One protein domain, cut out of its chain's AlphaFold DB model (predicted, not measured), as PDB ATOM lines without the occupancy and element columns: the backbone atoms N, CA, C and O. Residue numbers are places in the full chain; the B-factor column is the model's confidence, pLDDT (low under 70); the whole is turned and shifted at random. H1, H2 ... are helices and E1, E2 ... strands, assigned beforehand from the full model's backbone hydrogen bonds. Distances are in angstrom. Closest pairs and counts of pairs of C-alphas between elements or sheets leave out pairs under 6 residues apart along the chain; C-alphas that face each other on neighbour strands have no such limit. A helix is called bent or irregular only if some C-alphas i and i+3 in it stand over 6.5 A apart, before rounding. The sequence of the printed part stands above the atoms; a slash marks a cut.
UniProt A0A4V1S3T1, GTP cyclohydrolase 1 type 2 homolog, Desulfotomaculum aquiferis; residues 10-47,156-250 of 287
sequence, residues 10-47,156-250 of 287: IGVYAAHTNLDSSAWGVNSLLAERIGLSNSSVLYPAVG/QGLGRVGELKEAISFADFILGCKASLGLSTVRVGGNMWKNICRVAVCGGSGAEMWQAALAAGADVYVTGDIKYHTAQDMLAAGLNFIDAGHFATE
ATOM      1  N   ILE A  10      46.350  11.021  -4.230       97.38
ATOM      2  CA  ILE A  10      46.526  12.267  -3.472       97.38
ATOM      3  C   ILE A  10      47.097  11.945  -2.089       97.38
ATOM      4  O   ILE A  10      46.448  11.274  -1.282       97.38
ATOM      5  N   GLY A  11      48.292  12.465  -1.799       96.50
ATOM      6  CA  GLY A  11      48.871  12.447  -0.457       96.50
ATOM      7  C   GLY A  11      48.168  13.437   0.475       96.50
ATOM      8  O   GLY A  11      47.824  14.544   0.066       96.50
ATOM      9  N   VAL A  12      47.968  13.047   1.735       96.19
ATOM     10  CA  VAL A  12      47.424  13.927   2.780       96.19
ATOM     11  C   VAL A  12      48.455  14.077   3.887       96.19
ATOM     12  O   VAL A  12      48.906  13.087   4.458       96.19
ATOM     13  N   TYR A  13      48.798  15.324   4.193       95.31
ATOM     14  CA  TYR A  13      49.655  15.700   5.308       95.31
ATOM     15  C   TYR A  13      48.850  16.556   6.286       95.31
ATOM     16  O   TYR A  13      48.123  17.455   5.864       95.31
ATOM     17  N   ALA A  14      48.978  16.275   7.581       94.12
ATOM     18  CA  ALA A  14      48.295  17.013   8.632       94.12
ATOM     19  C   ALA A  14      49.310  17.840   9.430       94.12
ATOM     20  O   ALA A  14      50.146  17.285  10.142       94.12
ATOM     21  N   ALA A  15      49.212  19.165   9.321       93.75
ATOM     22  CA  ALA A  15      49.770  20.095  10.296       93.75
ATOM     23  C   ALA A  15      48.623  20.523  11.217       93.75
ATOM     24  O   ALA A  15      47.651  21.105  10.748       93.75
ATOM     25  N   HIS A  16      48.713  20.165  12.492       92.88
ATOM     26  CA  HIS A  16      47.653  20.342  13.481       92.88
ATOM     27  C   HIS A  16      48.238  21.104  14.676       92.88
ATOM     28  O   HIS A  16      48.742  22.212  14.502       92.88
ATOM     29  N   THR A  17      48.348  20.470  15.842       88.38
ATOM     30  CA  THR A  17      48.917  21.077  17.058       88.38
ATOM     31  C   THR A  17      50.343  21.606  16.900       88.38
ATOM     32  O   THR A  17      50.737  22.540  17.597       88.38
ATOM     33  N   ASN A  18      51.137  21.063  15.973       89.56
ATOM     34  CA  ASN A  18      52.458  21.606  15.649       89.56
ATOM     35  C   ASN A  18      52.381  22.991  14.987       89.56
ATOM     36  O   ASN A  18      53.236  23.835  15.249       89.56
ATOM     37  N   LEU A  19      51.360  23.240  14.159       93.56
ATOM     38  CA  LEU A  19      51.109  24.559  13.588       93.56
ATOM     39  C   LEU A  19      50.569  25.506  14.662       93.56
ATOM     40  O   LEU A  19      51.076  26.621  14.771       93.56
ATOM     41  N   ASP A  20      49.651  25.045  15.517       92.56
ATOM     42  CA  ASP A  20      49.113  25.836  16.636       92.56
ATOM     43  C   ASP A  20      50.196  26.292  17.612       92.56
ATOM     44  O   ASP A  20      50.163  27.417  18.118       92.56
ATOM     45  N   SER A  21      51.162  25.408  17.862       89.62
ATOM     46  CA  SER A  21      52.272  25.623  18.782       89.62
ATOM     47  C   SER A  21      53.400  26.469  18.190       89.62
ATOM     48  O   SER A  21      54.276  26.921  18.929       89.62
ATOM     49  N   SER A  22      53.441  26.659  16.871       89.50
ATOM     50  CA  SER A  22      54.558  27.343  16.217       89.50
ATOM     51  C   SER A  22      54.603  28.839  16.554       89.50
ATOM     52  O   SER A  22      53.585  29.468  16.846       89.50
ATOM     53  N   ALA A  23      55.795  29.436  16.485       87.81
ATOM     54  CA  ALA A  23      56.013  30.844  16.832       87.81
ATOM     55  C   ALA A  23      55.222  31.831  15.948       87.81
ATOM     56  O   ALA A  23      54.910  32.931  16.394       87.81
ATOM     57  N   TRP A  24      54.850  31.432  14.729       90.88
ATOM     58  CA  TRP A  24      54.108  32.248  13.756       90.88
ATOM     59  C   TRP A  24      52.726  31.677  13.402       90.88
ATOM     60  O   TRP A  24      52.049  32.224  12.538       90.88
ATOM     61  N   GLY A  25      52.320  30.568  14.023       94.31
ATOM     62  CA  GLY A  25      51.147  29.798  13.619       94.31
ATOM     63  C   GLY A  25      49.809  30.388  14.042       94.31
ATOM     64  O   GLY A  25      49.694  31.582  14.313       94.31
ATOM     65  N   VAL A  26      48.800  29.515  14.140       96.88
ATOM     66  CA  VAL A  26      47.391  29.872  14.395       96.88
ATOM     67  C   VAL A  26      47.249  30.889  15.522       96.88
ATOM     68  O   VAL A  26      46.670  31.955  15.331       96.88
ATOM     69  N   ASN A  27      47.831  30.601  16.686       97.06
ATOM     70  CA  ASN A  27      47.656  31.434  17.873       97.06
ATOM     71  C   ASN A  27      48.373  32.787  17.782       97.06
ATOM     72  O   ASN A  27      47.865  33.778  18.305       97.06
ATOM     73  N   SER A  28      49.535  32.843  17.124       95.50
ATOM     74  CA  SER A  28      50.254  34.102  16.900       95.50
ATOM     75  C   SER A  28      49.494  34.998  15.926       95.50
ATOM     76  O   SER A  28      49.289  36.174  16.218       95.50
ATOM     77  N   LEU A  29      49.007  34.425  14.820       96.56
ATOM     78  CA  LEU A  29      48.207  35.157  13.842       96.56
ATOM     79  C   LEU A  29      46.872  35.621  14.434       96.56
ATOM     80  O   LEU A  29      46.458  36.753  14.203       96.56
ATOM     81  N   LEU A  30      46.208  34.776  15.228       97.81
ATOM     82  CA  LEU A  30      44.974  35.140  15.921       97.81
ATOM     83  C   LEU A  30      45.197  36.318  16.879       97.81
ATOM     84  O   LEU A  30      44.413  37.265  16.867       97.81
ATOM     85  N   ALA A  31      46.273  36.283  17.672       97.50
ATOM     86  CA  ALA A  31      46.636  37.365  18.583       97.50
ATOM     87  C   ALA A  31      46.879  38.686  17.837       97.50
ATOM     88  O   ALA A  31      46.320  39.714  18.217       97.50
ATOM     89  N   GLU A  32      47.647  38.654  16.746       96.31
ATOM     90  CA  GLU A  32      47.877  39.825  15.894       96.31
ATOM     91  C   GLU A  32      46.561  40.353  15.308       96.31
ATOM     92  O   GLU A  32      46.270  41.550  15.370       96.31
ATOM     93  N   ARG A  33      45.719  39.453  14.788       96.06
ATOM     94  CA  ARG A  33      44.475  39.805  14.100       96.06
ATOM     95  C   ARG A  33      43.477  40.524  15.004       96.06
ATOM     96  O   ARG A  33      42.729  41.379  14.522       96.06
ATOM     97  N   ILE A  34      43.460  40.200  16.294       96.06
ATOM     98  CA  ILE A  34      42.600  40.867  17.283       96.06
ATOM     99  C   ILE A  34      43.286  42.052  17.985       96.06
ATOM    100  O   ILE A  34      42.715  42.621  18.913       96.06
ATOM    101  N   GLY A  35      44.480  42.447  17.532       96.25
ATOM    102  CA  GLY A  35      45.158  43.669  17.964       96.25
ATOM    103  C   GLY A  35      46.048  43.523  19.198       96.25
ATOM    104  O   GLY A  35      46.316  44.526  19.859       96.25
ATOM    105  N   LEU A  36      46.499  42.308  19.527       97.44
ATOM    106  CA  LEU A  36      47.424  42.111  20.643       97.44
ATOM    107  C   LEU A  36      48.852  42.481  20.254       97.44
ATOM    108  O   LEU A  36      49.356  42.124  19.191       97.44
ATOM    109  N   SER A  37      49.524  43.142  21.184       94.31
ATOM    110  CA  SER A  37      50.948  43.454  21.139       94.31
ATOM    111  C   SER A  37      51.677  42.764  22.294       94.31
ATOM    112  O   SER A  37      51.045  42.272  23.233       94.31
ATOM    113  N   ASN A  38      53.011  42.689  22.205       89.81
ATOM    114  CA  ASN A  38      53.877  42.093  23.233       89.81
ATOM    115  C   ASN A  38      53.431  40.689  23.679       89.81
ATOM    116  O   ASN A  38      53.527  40.331  24.854       89.81
ATOM    117  N   SER A  39      52.897  39.898  22.743       92.81
ATOM    118  CA  SER A  39      52.320  38.605  23.088       92.81
ATOM    119  C   SER A  39      53.394  37.572  23.436       92.81
ATOM    120  O   SER A  39      54.466  37.524  22.831       92.81
ATOM    121  N   SER A  40      53.082  36.721  24.407       91.31
ATOM    122  CA  SER A  40      53.886  35.572  24.819       91.31
ATOM    123  C   SER A  40      53.043  34.300  24.773       91.31
ATOM    124  O   SER A  40      51.815  34.359  24.687       91.31
ATOM    125  N   VAL A  41      53.693  33.138  24.777       92.25
ATOM    126  CA  VAL A  41      53.008  31.841  24.762       92.25
ATOM    127  C   VAL A  41      52.171  31.670  26.035       92.25
ATOM    128  O   VAL A  41      52.686  31.852  27.135       92.25
ATOM    129  N   LEU A  42      50.897  31.296  25.883       91.69
ATOM    130  CA  LEU A  42      49.991  31.086  27.018       91.69
ATOM    131  C   LEU A  42      50.235  29.734  27.699       91.69
ATOM    132  O   LEU A  42      50.358  29.655  28.919       91.69
ATOM    133  N   TYR A  43      50.313  28.677  26.896       86.81
ATOM    134  CA  TYR A  43      50.593  27.318  27.330       86.81
ATOM    135  C   TYR A  43      51.859  26.832  26.627       86.81
ATOM    136  O   TYR A  43      51.788  26.357  25.489       86.81
ATOM    137  N   PRO A  44      53.037  26.992  27.253       80.38
ATOM    138  CA  PRO A  44      54.287  26.525  26.675       80.38
ATOM    139  C   PRO A  44      54.171  25.054  26.288       80.38
ATOM    140  O   PRO A  44      53.709  24.231  27.083       80.38
ATOM    141  N   ALA A  45      54.601  24.713  25.071       75.31
ATOM    142  CA  ALA A  45      54.847  23.315  24.751       75.31
ATOM    143  C   ALA A  45      55.869  22.770  25.761       75.31
ATOM    144  O   ALA A  45      56.579  23.549  26.407       75.31
ATOM    145  N   VAL A  46      55.974  21.445  25.897       65.50
ATOM    146  CA  VAL A  46      57.159  20.867  26.545       65.50
ATOM    147  C   VAL A  46      58.351  21.403  25.761       65.50
ATOM    148  O   VAL A  46      58.558  21.019  24.611       65.50
ATOM    149  N   GLY A  47      59.005  22.413  26.336       61.72
ATOM    150  CA  GLY A  47      59.962  23.232  25.615       61.72
ATOM    151  C   GLY A  47      61.083  22.347  25.116       61.72
ATOM    152  O   GLY A  47      61.405  21.328  25.732       61.72
ATOM    153  N   GLN A 156      57.404  28.600  21.626       82.44
ATOM    154  CA  GLN A 156      56.549  27.506  21.177       82.44
ATOM    155  C   GLN A 156      55.554  27.100  22.260       82.44
ATOM    156  O   GLN A 156      55.896  26.949  23.432       82.44
ATOM    157  N   GLY A 157      54.314  26.902  21.840       88.75
ATOM    158  CA  GLY A 157      53.221  26.431  22.674       88.75
ATOM    159  C   GLY A 157      51.880  26.975  22.223       88.75
ATOM    160  O   GLY A 157      51.796  27.812  21.318       88.75
ATOM    161  N   LEU A 158      50.834  26.467  22.858       92.38
ATOM    162  CA  LEU A 158      49.451  26.766  22.526       92.38
ATOM    163  C   LEU A 158      49.028  28.100  23.132       92.38
ATOM    164  O   LEU A 158      49.460  28.489  24.218       92.38
ATOM    165  N   GLY A 159      48.173  28.801  22.400       95.69
ATOM    166  CA  GLY A 159      47.641  30.091  22.795       95.69
ATOM    167  C   GLY A 159      48.678  31.210  22.922       95.69
ATOM    168  O   GLY A 159      49.898  31.011  22.915       95.69
ATOM    169  N   ARG A 160      48.179  32.433  23.039       97.25
ATOM    170  CA  ARG A 160      48.985  33.627  23.303       97.25
ATOM    171  C   ARG A 160      48.315  34.479  24.362       97.25
ATOM    172  O   ARG A 160      47.097  34.466  24.480       97.25
ATOM    173  N   VAL A 161      49.105  35.234  25.109       97.81
ATOM    174  CA  VAL A 161      48.624  36.293  25.997       97.81
ATOM    175  C   VAL A 161      49.428  37.554  25.743       97.81
ATOM    176  O   VAL A 161      50.655  37.502  25.669       97.81
ATOM    177  N   GLY A 162      48.739  38.673  25.582       97.56
ATOM    178  CA  GLY A 162      49.344  39.964  25.283       97.56
ATOM    179  C   GLY A 162      48.445  41.110  25.717       97.56
ATOM    180  O   GLY A 162      47.465  40.909  26.438       97.56
ATOM    181  N   GLU A 163      48.792  42.307  25.266       98.38
ATOM    182  CA  GLU A 163      48.123  43.541  25.666       98.38
ATOM    183  C   GLU A 163      47.558  44.274  24.454       98.38
ATOM    184  O   GLU A 163      48.190  44.355  23.392       98.38
ATOM    185  N   LEU A 164      46.363  44.829  24.634       98.12
ATOM    186  CA  LEU A 164      45.820  45.844  23.748       98.12
ATOM    187  C   LEU A 164      46.627  47.135  23.884       98.12
ATOM    188  O   LEU A 164      47.218  47.424  24.922       98.12
ATOM    189  N   LYS A 165      46.611  47.950  22.828       96.25
ATOM    190  CA  LYS A 165      47.292  49.251  22.826       96.25
ATOM    191  C   LYS A 165      46.756  50.197  23.906       96.25
ATOM    192  O   LYS A 165      47.508  51.000  24.451       96.25
ATOM    193  N   GLU A 166      45.459  50.123  24.176       96.38
ATOM    194  CA  GLU A 166      44.773  50.901  25.199       96.38
ATOM    195  C   GLU A 166      43.674  50.056  25.842       96.38
ATOM    196  O   GLU A 166      43.138  49.135  25.221       96.38
ATOM    197  N   ALA A 167      43.351  50.361  27.100       97.94
ATOM    198  CA  ALA A 167      42.265  49.691  27.795       97.94
ATOM    199  C   ALA A 167      40.919  50.158  27.225       97.94
ATOM    200  O   ALA A 167      40.624  51.353  27.229       97.94
ATOM    201  N   ILE A 168      40.099  49.210  26.780       98.25
ATOM    202  CA  ILE A 168      38.770  49.460  26.204       98.25
ATOM    203  C   ILE A 168      37.711  48.664  26.958       98.25
ATOM    204  O   ILE A 168      38.041  47.733  27.693       98.25
ATOM    205  N   SER A 169      36.432  49.001  26.787       98.56
ATOM    206  CA  SER A 169      35.365  48.202  27.390       98.56
ATOM    207  C   SER A 169      35.327  46.795  26.779       98.56
ATOM    208  O   SER A 169      35.659  46.596  25.606       98.56
ATOM    209  N   PHE A 170      34.885  45.802  27.554       98.62
ATOM    210  CA  PHE A 170      34.702  44.451  27.025       98.62
ATOM    211  C   PHE A 170      33.713  44.427  25.845       98.62
ATOM    212  O   PHE A 170      33.936  43.699  24.880       98.62
ATOM    213  N   ALA A 171      32.676  45.269  25.865       98.56
ATOM    214  CA  ALA A 171      31.743  45.432  24.750       98.56
ATOM    215  C   ALA A 171      32.435  45.898  23.454       98.56
ATOM    216  O   ALA A 171      32.231  45.290  22.400       98.56
ATOM    217  N   ASP A 172      33.283  46.927  23.530       98.31
ATOM    218  CA  ASP A 172      34.022  47.432  22.365       98.31
ATOM    219  C   ASP A 172      35.002  46.381  21.839       98.31
ATOM    220  O   ASP A 172      35.113  46.169  20.629       98.31
ATOM    221  N   PHE A 173      35.655  45.651  22.750       98.50
ATOM    222  CA  PHE A 173      36.533  44.548  22.382       98.50
ATOM    223  C   PHE A 173      35.786  43.431  21.640       98.50
ATOM    224  O   PHE A 173      36.279  42.940  20.626       98.50
ATOM    225  N   ILE A 174      34.578  43.059  22.080       98.50
ATOM    226  CA  ILE A 174      33.741  42.064  21.388       98.50
ATOM    227  C   ILE A 174      33.432  42.515  19.955       98.50
ATOM    228  O   ILE A 174      33.551  41.719  19.020       98.50
ATOM    229  N   LEU A 175      33.055  43.783  19.762       98.06
ATOM    230  CA  LEU A 175      32.763  44.333  18.434       98.06
ATOM    231  C   LEU A 175      34.002  44.325  17.529       98.06
ATOM    232  O   LEU A 175      33.911  43.904  16.374       98.06
ATOM    233  N   GLY A 176      35.158  44.727  18.066       97.56
ATOM    234  CA  GLY A 176      36.439  44.663  17.360       97.56
ATOM    235  C   GLY A 176      36.826  43.232  16.984       97.56
ATOM    236  O   GLY A 176      37.150  42.963  15.831       97.56
ATOM    237  N   CYS A 177      36.700  42.291  17.923       97.06
ATOM    238  CA  CYS A 177      36.982  40.873  17.708       97.06
ATOM    239  C   CYS A 177      36.110  40.292  16.583       97.06
ATOM    240  O   CYS A 177      36.633  39.679  15.651       97.06
ATOM    241  N   LYS A 178      34.798  40.567  16.595       97.00
ATOM    242  CA  LYS A 178      33.884  40.170  15.512       97.00
ATOM    243  C   LYS A 178      34.332  40.699  14.152       97.00
ATOM    244  O   LYS A 178      34.401  39.935  13.193       97.00
ATOM    245  N   ALA A 179      34.644  41.993  14.070       97.19
ATOM    246  CA  ALA A 179      35.068  42.625  12.824       97.19
ATOM    247  C   ALA A 179      36.393  42.038  12.307       97.19
ATOM    248  O   ALA A 179      36.500  41.693  11.129       97.19
ATOM    249  N   SER A 180      37.376  41.853  13.192       95.94
ATOM    250  CA  SER A 180      38.675  41.258  12.862       95.94
ATOM    251  C   SER A 180      38.561  39.824  12.344       95.94
ATOM    252  O   SER A 180      39.269  39.450  11.404       95.94
ATOM    253  N   LEU A 181      37.657  39.029  12.918       95.56
ATOM    254  CA  LEU A 181      37.448  37.628  12.543       95.56
ATOM    255  C   LEU A 181      36.401  37.435  11.434       95.56
ATOM    256  O   LEU A 181      36.201  36.315  10.975       95.56
ATOM    257  N   GLY A 182      35.741  38.506  10.981       94.38
ATOM    258  CA  GLY A 182      34.684  38.426   9.967       94.38
ATOM    259  C   GLY A 182      33.421  37.710  10.457       94.38
ATOM    260  O   GLY A 182      32.724  37.075   9.668       94.38
ATOM    261  N   LEU A 183      33.130  37.792  11.757       94.19
ATOM    262  CA  LEU A 183      32.038  37.078  12.413       94.19
ATOM    263  C   LEU A 183      30.789  37.951  12.566       94.19
ATOM    264  O   LEU A 183      30.830  39.058  13.109       94.19
ATOM    265  N   SER A 184      29.633  37.415  12.169       91.50
ATOM    266  CA  SER A 184      28.333  38.060  12.401       91.50
ATOM    267  C   SER A 184      27.869  37.936  13.855       91.50
ATOM    268  O   SER A 184      27.201  38.836  14.368       91.50
ATOM    269  N   THR A 185      28.259  36.863  14.549       94.50
ATOM    270  CA  THR A 185      27.878  36.561  15.935       94.50
ATOM    271  C   THR A 185      29.037  35.906  16.689       94.50
ATOM    272  O   THR A 185      29.938  35.343  16.077       94.50
ATOM    273  N   VAL A 186      29.020  36.022  18.017       96.81
ATOM    274  CA  VAL A 186      29.919  35.333  18.960       96.81
ATOM    275  C   VAL A 186      29.138  35.048  20.240       96.81
ATOM    276  O   VAL A 186      28.169  35.757  20.535       96.81
ATOM    277  N   ARG A 187      29.551  34.044  21.017       97.88
ATOM    278  CA  ARG A 187      28.998  33.813  22.363       97.88
ATOM    279  C   ARG A 187      29.951  34.414  23.379       97.88
ATOM    280  O   ARG A 187      31.158  34.259  23.258       97.88
ATOM    281  N   VAL A 188      29.427  35.118  24.369       98.38
ATOM    282  CA  VAL A 188      30.250  35.878  25.318       98.38
ATOM    283  C   VAL A 188      29.716  35.716  26.728       98.38
ATOM    284  O   VAL A 188      28.518  35.501  26.923       98.38
ATOM    285  N   GLY A 189      30.594  35.855  27.712       98.25
ATOM    286  CA  GLY A 189      30.218  35.903  29.118       98.25
ATOM    287  C   GLY A 189      31.150  36.822  29.893       98.25
ATOM    288  O   GLY A 189      32.338  36.909  29.589       98.25
ATOM    289  N   GLY A 190      30.597  37.532  30.874       97.62
ATOM    290  CA  GLY A 190      31.345  38.453  31.722       97.62
ATOM    291  C   GLY A 190      30.684  39.822  31.841       97.62
ATOM    292  O   GLY A 190      29.498  39.990  31.548       97.62
ATOM    293  N   ASN A 191      31.458  40.811  32.284       97.62
ATOM    294  CA  ASN A 191      30.985  42.180  32.469       97.62
ATOM    295  C   ASN A 191      31.333  43.052  31.255       97.62
ATOM    296  O   ASN A 191      32.481  43.462  31.094       97.62
ATOM    297  N   MET A 192      30.319  43.380  30.450       97.25
ATOM    298  CA  MET A 192      30.429  44.184  29.219       97.25
ATOM    299  C   MET A 192      31.082  45.557  29.423       97.25
ATOM    300  O   MET A 192      31.683  46.098  28.500       97.25
ATOM    301  N   TRP A 193      30.983  46.110  30.629       96.88
ATOM    302  CA  TRP A 193      31.433  47.465  30.947       96.88
ATOM    303  C   TRP A 193      32.792  47.498  31.646       96.88
ATOM    304  O   TRP A 193      33.314  48.574  31.926       96.88
ATOM    305  N   LYS A 194      33.366  46.331  31.966       97.06
ATOM    306  CA  LYS A 194      34.710  46.257  32.540       97.06
ATOM    307  C   LYS A 194      35.716  46.671  31.467       97.06
ATOM    308  O   LYS A 194      35.644  46.180  30.343       97.06
ATOM    309  N   ASN A 195      36.656  47.538  31.831       98.00
ATOM    310  CA  ASN A 195      37.800  47.826  30.976       98.00
ATOM    311  C   ASN A 195      38.745  46.627  30.961       98.00
ATOM    312  O   ASN A 195      39.048  46.061  32.013       98.00
ATOM    313  N   ILE A 196      39.195  46.257  29.769       97.81
ATOM    314  CA  ILE A 196      40.070  45.121  29.519       97.81
ATOM    315  C   ILE A 196      41.286  45.605  28.733       97.81
ATOM    316  O   ILE A 196      41.176  46.477  27.869       97.81
ATOM    317  N   CYS A 197      42.452  45.062  29.060       97.94
ATOM    318  CA  CYS A 197      43.704  45.375  28.376       97.94
ATOM    319  C   CYS A 197      44.487  44.099  28.079       97.94
ATOM    320  O   CYS A 197      44.977  43.915  26.964       97.94
ATOM    321  N   ARG A 198      44.562  43.182  29.050       98.56
ATOM    322  CA  ARG A 198      45.302  41.935  28.893       98.56
ATOM    323  C   ARG A 198      44.383  40.849  28.359       98.56
ATOM    324  O   ARG A 198      43.383  40.511  28.984       98.56
ATOM    325  N   VAL A 199      44.719  40.279  27.212       98.75
ATOM    326  CA  VAL A 199      43.868  39.302  26.523       98.75
ATOM    327  C   VAL A 199      44.662  38.035  26.268       98.75
ATOM    328  O   VAL A 199      45.802  38.085  25.803       98.75
ATOM    329  N   ALA A 200      44.039  36.899  26.560       98.62
ATOM    330  CA  ALA A 200      44.538  35.586  26.190       98.62
ATOM    331  C   ALA A 200      43.712  35.012  25.032       98.62
ATOM    332  O   ALA A 200      42.501  35.218  24.959       98.62
ATOM    333  N   VAL A 201      44.358  34.262  24.145       98.44
ATOM    334  CA  VAL A 201      43.729  33.589  23.006       98.44
ATOM    335  C   VAL A 201      44.201  32.148  22.908       98.44
ATOM    336  O   VAL A 201      45.360  31.863  23.205       98.44
ATOM    337  N   CYS A 202      43.336  31.254  22.446       97.81
ATOM    338  CA  CYS A 202      43.725  29.947  21.922       97.81
ATOM    339  C   CYS A 202      42.727  29.531  20.841       97.81
ATOM    340  O   CYS A 202      41.546  29.368  21.144       97.81
ATOM    341  N   GLY A 203      43.185  29.383  19.598       96.94
ATOM    342  CA  GLY A 203      42.342  28.920  18.497       96.94
ATOM    343  C   GLY A 203      41.828  27.497  18.712       96.94
ATOM    344  O   GLY A 203      42.383  26.746  19.522       96.94
ATOM    345  N   GLY A 204      40.743  27.160  18.018       96.12
ATOM    346  CA  GLY A 204      40.145  25.829  18.072       96.12
ATOM    347  C   GLY A 204      39.508  25.509  19.422       96.12
ATOM    348  O   GLY A 204      38.936  26.377  20.083       96.12
ATOM    349  N   SER A 205      39.622  24.251  19.849       95.00
ATOM    350  CA  SER A 205      39.028  23.731  21.091       95.00
ATOM    351  C   SER A 205      39.861  24.048  22.349       95.00
ATOM    352  O   SER A 205      40.192  23.156  23.133       95.00
ATOM    353  N   GLY A 206      40.219  25.317  22.552       93.69
ATOM    354  CA  GLY A 206      41.074  25.764  23.660       93.69
ATOM    355  C   GLY A 206      40.368  25.944  25.011       93.69
ATOM    356  O   GLY A 206      41.038  26.193  26.007       93.69
ATOM    357  N   ALA A 207      39.041  25.788  25.082       94.12
ATOM    358  CA  ALA A 207      38.228  26.125  26.258       94.12
ATOM    359  C   ALA A 207      38.742  25.575  27.604       94.12
ATOM    360  O   ALA A 207      38.672  26.272  28.611       94.12
ATOM    361  N   GLU A 208      39.292  24.360  27.633       89.88
ATOM    362  CA  GLU A 208      39.805  23.721  28.859       89.88
ATOM    363  C   GLU A 208      41.106  24.367  29.395       89.88
ATOM    364  O   GLU A 208      41.573  23.998  30.466       89.88
ATOM    365  N   MET A 209      41.707  25.323  28.672       90.75
ATOM    366  CA  MET A 209      42.937  26.034  29.071       90.75
ATOM    367  C   MET A 209      42.667  27.372  29.774       90.75
ATOM    368  O   MET A 209      43.595  28.148  30.023       90.75
ATOM    369  N   TRP A 210      41.412  27.671  30.112       96.75
ATOM    370  CA  TRP A 210      41.017  28.957  30.689       96.75
ATOM    371  C   TRP A 210      41.720  29.282  32.020       96.75
ATOM    372  O   TRP A 210      41.967  30.452  32.311       96.75
ATOM    373  N   GLN A 211      42.116  28.277  32.813       95.12
ATOM    374  CA  GLN A 211      42.860  28.504  34.058       95.12
ATOM    375  C   GLN A 211      44.247  29.098  33.787       95.12
ATOM    376  O   GLN A 211      44.726  29.906  34.580       95.12
ATOM    377  N   ALA A 212      44.885  28.741  32.667       89.31
ATOM    378  CA  ALA A 212      46.152  29.345  32.265       89.31
ATOM    379  C   ALA A 212      45.957  30.818  31.881       89.31
ATOM    380  O   ALA A 212      46.769  31.657  32.263       89.31
ATOM    381  N   ALA A 213      44.856  31.149  31.195       97.19
ATOM    382  CA  ALA A 213      44.494  32.537  30.893       97.19
ATOM    383  C   ALA A 213      44.281  33.352  32.176       97.19
ATOM    384  O   ALA A 213      44.831  34.446  32.312       97.19
ATOM    385  N   LEU A 214      43.557  32.786  33.146       96.31
ATOM    386  CA  LEU A 214      43.358  33.408  34.452       96.31
ATOM    387  C   LEU A 214      44.682  33.600  35.209       96.31
ATOM    388  O   LEU A 214      44.949  34.690  35.709       96.31
ATOM    389  N   ALA A 215      45.530  32.569  35.274       92.44
ATOM    390  CA  ALA A 215      46.830  32.631  35.947       92.44
ATOM    391  C   ALA A 215      47.789  33.627  35.277       92.44
ATOM    392  O   ALA A 215      48.586  34.279  35.951       92.44
ATOM    393  N   ALA A 216      47.674  33.790  33.958       92.56
ATOM    394  CA  ALA A 216      48.370  34.820  33.202       92.56
ATOM    395  C   ALA A 216      47.766  36.223  33.398       92.56
ATOM    396  O   ALA A 216      48.253  37.169  32.790       92.56
ATOM    397  N   GLY A 217      46.732  36.389  34.229       97.12
ATOM    398  CA  GLY A 217      46.108  37.677  34.520       97.12
ATOM    399  C   GLY A 217      45.329  38.264  33.345       97.12
ATOM    400  O   GLY A 217      45.253  39.484  33.228       97.12
ATOM    401  N   ALA A 218      44.809  37.426  32.445       98.44
ATOM    402  CA  ALA A 218      43.982  37.896  31.345       98.44
ATOM    403  C   ALA A 218      42.651  38.464  31.863       98.44
ATOM    404  O   ALA A 218      41.977  37.860  32.697       98.44
ATOM    405  N   ASP A 219      42.252  39.609  31.320       98.56
ATOM    406  CA  ASP A 219      40.932  40.198  31.527       98.56
ATOM    407  C   ASP A 219      39.859  39.479  30.706       98.56
ATOM    408  O   ASP A 219      38.704  39.406  31.131       98.56
ATOM    409  N   VAL A 220      40.241  38.984  29.523       98.69
ATOM    410  CA  VAL A 220      39.385  38.266  28.572       98.69
ATOM    411  C   VAL A 220      40.128  37.064  27.997       98.69
ATOM    412  O   VAL A 220      41.301  37.178  27.634       98.69
ATOM    413  N   TYR A 221      39.427  35.940  27.845       98.75
ATOM    414  CA  TYR A 221      39.899  34.774  27.102       98.75
ATOM    415  C   TYR A 221      39.094  34.538  25.815       98.75
ATOM    416  O   TYR A 221      37.871  34.428  25.858       98.75
ATOM    417  N   VAL A 222      39.769  34.466  24.665       98.75
ATOM    418  CA  VAL A 222      39.153  34.233  23.347       98.75
ATOM    419  C   VAL A 222      39.516  32.840  22.837       98.75
ATOM    420  O   VAL A 222      40.692  32.522  22.662       98.75
ATOM    421  N   THR A 223      38.517  32.001  22.576       98.56
ATOM    422  CA  THR A 223      38.724  30.635  22.068       98.56
ATOM    423  C   THR A 223      37.494  30.128  21.307       98.56
ATOM    424  O   THR A 223      36.574  30.903  21.048       98.56
ATOM    425  N   GLY A 224      37.483  28.857  20.909       97.69
ATOM    426  CA  GLY A 224      36.320  28.148  20.382       97.69
ATOM    427  C   GLY A 224      35.857  27.018  21.309       97.69
ATOM    428  O   GLY A 224      36.520  26.653  22.283       97.69
ATOM    429  N   ASP A 225      34.702  26.444  20.978       96.75
ATOM    430  CA  ASP A 225      34.130  25.240  21.601       96.75
ATOM    431  C   ASP A 225      33.939  25.314  23.127       96.75
ATOM    432  O   ASP A 225      34.082  24.321  23.850       96.75
ATOM    433  N   ILE A 226      33.556  26.485  23.640       98.25
ATOM    434  CA  ILE A 226      33.263  26.658  25.061       98.25
ATOM    435  C   ILE A 226      31.971  25.906  25.407       98.25
ATOM    436  O   ILE A 226      30.889  26.160  24.858       98.25
ATOM    437  N   LYS A 227      32.092  24.965  26.348       97.69
ATOM    438  CA  LYS A 227      30.969  24.217  26.925       97.69
ATOM    439  C   LYS A 227      30.314  25.012  28.049       97.69
ATOM    440  O   LYS A 227      30.932  25.867  28.676       97.69
ATOM    441  N   TYR A 228      29.065  24.663  28.354       97.50
ATOM    442  CA  TYR A 228      28.269  25.345  29.375       97.50
ATOM    443  C   TYR A 228      28.954  25.401  30.752       97.50
ATOM    444  O   TYR A 228      29.070  26.478  31.323       97.50
ATOM    445  N   HIS A 229      29.454  24.274  31.269       97.69
ATOM    446  CA  HIS A 229      30.097  24.250  32.589       97.69
ATOM    447  C   HIS A 229      31.427  25.007  32.609       97.69
ATOM    448  O   HIS A 229      31.653  25.795  33.517       97.69
ATOM    449  N   THR A 230      32.241  24.890  31.557       98.06
ATOM    450  CA  THR A 230      33.469  25.686  31.415       98.06
ATOM    451  C   THR A 230      33.168  27.189  31.432       98.06
ATOM    452  O   THR A 230      33.867  27.956  32.088       98.06
ATOM    453  N   ALA A 231      32.089  27.623  30.764       98.44
ATOM    454  CA  ALA A 231      31.628  29.009  30.828       98.44
ATOM    455  C   ALA A 231      31.205  29.422  32.248       98.44
ATOM    456  O   ALA A 231      31.558  30.515  32.687       98.44
ATOM    457  N   GLN A 232      30.479  28.566  32.977       98.50
ATOM    458  CA  GLN A 232      30.113  28.836  34.373       98.50
ATOM    459  C   GLN A 232      31.347  28.994  35.267       98.50
ATOM    460  O   GLN A 232      31.397  29.938  36.055       98.50
ATOM    461  N   ASP A 233      32.345  28.123  35.109       98.38
ATOM    462  CA  ASP A 233      33.580  28.161  35.893       98.38
ATOM    463  C   ASP A 233      34.375  29.449  35.634       98.38
ATOM    464  O   ASP A 233      34.813  30.109  36.578       98.38
ATOM    465  N   MET A 234      34.489  29.872  34.367       98.50
ATOM    466  CA  MET A 234      35.125  31.148  34.012       98.50
ATOM    467  C   MET A 234      34.402  32.346  34.638       98.50
ATOM    468  O   MET A 234      35.053  33.223  35.208       98.50
ATOM    469  N   LEU A 235      33.062  32.372  34.595       98.38
ATOM    470  CA  LEU A 235      32.278  33.439  35.226       98.38
ATOM    471  C   LEU A 235      32.452  33.457  36.745       98.38
ATOM    472  O   LEU A 235      32.614  34.532  37.321       98.38
ATOM    473  N   ALA A 236      32.444  32.287  37.388       98.31
ATOM    474  CA  ALA A 236      32.663  32.162  38.827       98.31
ATOM    475  C   ALA A 236      34.061  32.657  39.237       98.31
ATOM    476  O   ALA A 236      34.215  33.263  40.296       98.31
ATOM    477  N   ALA A 237      35.061  32.457  38.374       97.94
ATOM    478  CA  ALA A 237      36.413  32.977  38.550       97.94
ATOM    479  C   ALA A 237      36.575  34.463  38.163       97.94
ATOM    480  O   ALA A 237      37.652  35.029  38.348       97.94
ATOM    481  N   GLY A 238      35.532  35.108  37.626       97.06
ATOM    482  CA  GLY A 238      35.565  36.509  37.197       97.06
ATOM    483  C   GLY A 238      36.312  36.762  35.881       97.06
ATOM    484  O   GLY A 238      36.670  37.910  35.600       97.06
ATOM    485  N   LEU A 239      36.549  35.717  35.082       98.56
ATOM    486  CA  LEU A 239      37.181  35.803  33.767       98.56
ATOM    487  C   LEU A 239      36.116  36.058  32.694       98.56
ATOM    488  O   LEU A 239      35.196  35.258  32.509       98.56
ATOM    489  N   ASN A 240      36.252  37.165  31.962       98.75
ATOM    490  CA  ASN A 240      35.433  37.391  30.778       98.75
ATOM    491  C   ASN A 240      35.892  36.448  29.655       98.75
ATOM    492  O   ASN A 240      37.082  36.147  29.540       98.75
ATOM    493  N   PHE A 241      34.986  36.025  28.779       98.75
ATOM    494  CA  PHE A 241      35.350  35.167  27.652       98.75
ATOM    495  C   PHE A 241      34.559  35.471  26.382       98.75
ATOM    496  O   PHE A 241      33.418  35.940  26.428       98.75
ATOM    497  N   ILE A 242      35.170  35.139  25.248       98.75
ATOM    498  CA  ILE A 242      34.550  35.130  23.924       98.75
ATOM    499  C   ILE A 242      34.745  33.739  23.325       98.75
ATOM    500  O   ILE A 242      35.873  33.300  23.108       98.75
ATOM    501  N   ASP A 243      33.638  33.074  23.021       98.44
ATOM    502  CA  ASP A 243      33.618  31.977  22.067       98.44
ATOM    503  C   ASP A 243      33.440  32.549  20.658       98.44
ATOM    504  O   ASP A 243      32.349  32.999  20.277       98.44
ATOM    505  N   ALA A 244      34.539  32.560  19.912       97.69
ATOM    506  CA  ALA A 244      34.605  33.035  18.538       97.69
ATOM    507  C   ALA A 244      34.463  31.901  17.505       97.69
ATOM    508  O   ALA A 244      34.645  32.133  16.312       97.69
ATOM    509  N   GLY A 245      34.122  30.686  17.950       96.75
ATOM    510  CA  GLY A 245      33.992  29.510  17.100       96.75
ATOM    511  C   GLY A 245      35.335  28.902  16.687       96.75
ATOM    512  O   GLY A 245      36.350  29.580  16.508       96.75
ATOM    513  N   HIS A 246      35.337  27.584  16.501       96.88
ATOM    514  CA  HIS A 246      36.528  26.831  16.102       96.88
ATOM    515  C   HIS A 246      37.038  27.268  14.723       96.88
ATOM    516  O   HIS A 246      38.202  27.613  14.554       96.88
ATOM    517  N   PHE A 247      36.143  27.323  13.734       96.12
ATOM    518  CA  PHE A 247      36.525  27.609  12.354       96.12
ATOM    519  C   PHE A 247      37.162  28.995  12.200       96.12
ATOM    520  O   PHE A 247      38.238  29.114  11.623       96.12
ATOM    521  N   ALA A 248      36.532  30.046  12.729       95.19
ATOM    522  CA  ALA A 248      37.010  31.413  12.530       95.19
ATOM    523  C   ALA A 248      38.313  31.720  13.279       95.19
ATOM    524  O   ALA A 248      39.085  32.569  12.835       95.19
ATOM    525  N   THR A 249      38.575  31.026  14.387       96.88
ATOM    526  CA  THR A 249      39.816  31.206  15.151       96.88
ATOM    527  C   THR A 249      41.018  30.498  14.524       96.88
ATOM    528  O   THR A 249      42.145  30.931  14.752       96.88
ATOM    529  N   GLU A 250      40.804  29.471  13.694       96.12
ATOM    530  CA  GLU A 250      41.888  28.718  13.049       96.12
ATOM    531  C   GLU A 250      42.060  29.032  11.562       96.12
ATOM    532  O   GLU A 250      43.184  29.136  11.074       96.12
TER     533      GLU A 250
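Overview. This is residues 10 to 47 and 156 to 250 of the 287 residues of the protein "GTP cyclohydrolase 1 type 2 homolog" of Desulfotomaculum aquiferis (UniProt A0A4V1S3T1). A twisted sheet of six strands forms the core, between two layers of helices: H2 and H3 cover one face, H4 and H5 the other. H1 and H6 only graze the sheet, and residues 10 to 15 stick out as a free tail at one end of the longest axis. The 133 printed residues have six named helices and six named strands, in the order H1 H2 E1 E2 H3 E3 E4 H4 E5 H5 E6 H6. The class is mixed, helices and strands, and the mixed sheet runs E1 E2 E4 E5 E6 E3. The whole is compact, with a radius of gyration of the C-alphas of 13.9 A, yet its outline is elongated, with spans of 50 by 31 by 30 A.

Along the chain. Start at C-alpha 10 and reach H1, residues 17 to 20, at C-alpha 17 (48.917, 21.077, 17.058). H2 is residues 26 to 33, 10.4 A long, and E1 residues 37 to 44, 18.1 A. Beyond the cut, find E2, residues 157 to 169, 28.5 A, from C-alpha 157 at (53.221, 26.431, 22.674); it bends by 93 degrees at residue 166. Next come H3, residues 170 to 181, 16.2 A; E3, 187 to 189; E4, 195 to 201, 17.4 A; H4, 207 to 215, 14.5 A; E5, 220 to 223; H5, 228 to 236, 12.5 A; E6, 240 to 243; and H6, 246 to 250, ending at (41.888, 28.718, 13.049). H4 is irregular: C-alphas 208 and 211 are 7.7 A apart.

Arrangement. In the sheet, twisted with C-alphas up to 4.5 A off its best plane, look for antiparallel E1 and E2 at N 40 and O 161, 2.8 A; antiparallel E2 and E4 at N 162 and O 199, 3.0 A; parallel E4 and E5 at N 222 and O 200, 2.8 A; parallel E5 and E6 at N 221 and O 240, 2.9 A; and antiparallel E6 and E3 at N 243 and O 187, 2.8 A. E4, H4, E5 and E5, H5, E6 are strand-helix-strand units, two parallel neighbour strands with a helix between, each with a right-handed crossover. H2 has a height over the sheet of 8.1 A, H4 7.5 A and H5 9.3 A. H3 comes closest to E4 at the C-alphas of Phe 170 and Ile 196, 6.0 A. H4 and H5 only just touch, with 3 pairs of C-alphas within 8 A, the closest being Ala 207 and Thr 230, 7.0 A, at a shallow tilt of 12 degrees, the same way. H6 touches H2, closest at the C-alphas of Val 26 and Glu 250, 5.8 A. H1 and H2 touch only at the corner, and only just, with 3 pairs of C-alphas within 8 A; the closest are those of Asp 20 and Val 26, 4.9 A. Every O i to N i+4 pair is within hydrogen-bond range in H2, H3, H5 and H6, and 3 of 5 are in H4; H1 is too short for such a pair.

Size, cuts and confidence. The two C-alphas farthest apart are those of Ile 10 and Trp 193, 51.5 A. Residues 48 to 155 are not printed, and C-alphas 47 and 156 are 7.0 A apart across the cut. Of the links that are printed whole, each is tight. The mean pLDDT of the printed part is 95.2, and residues 46 to 47 are under 70.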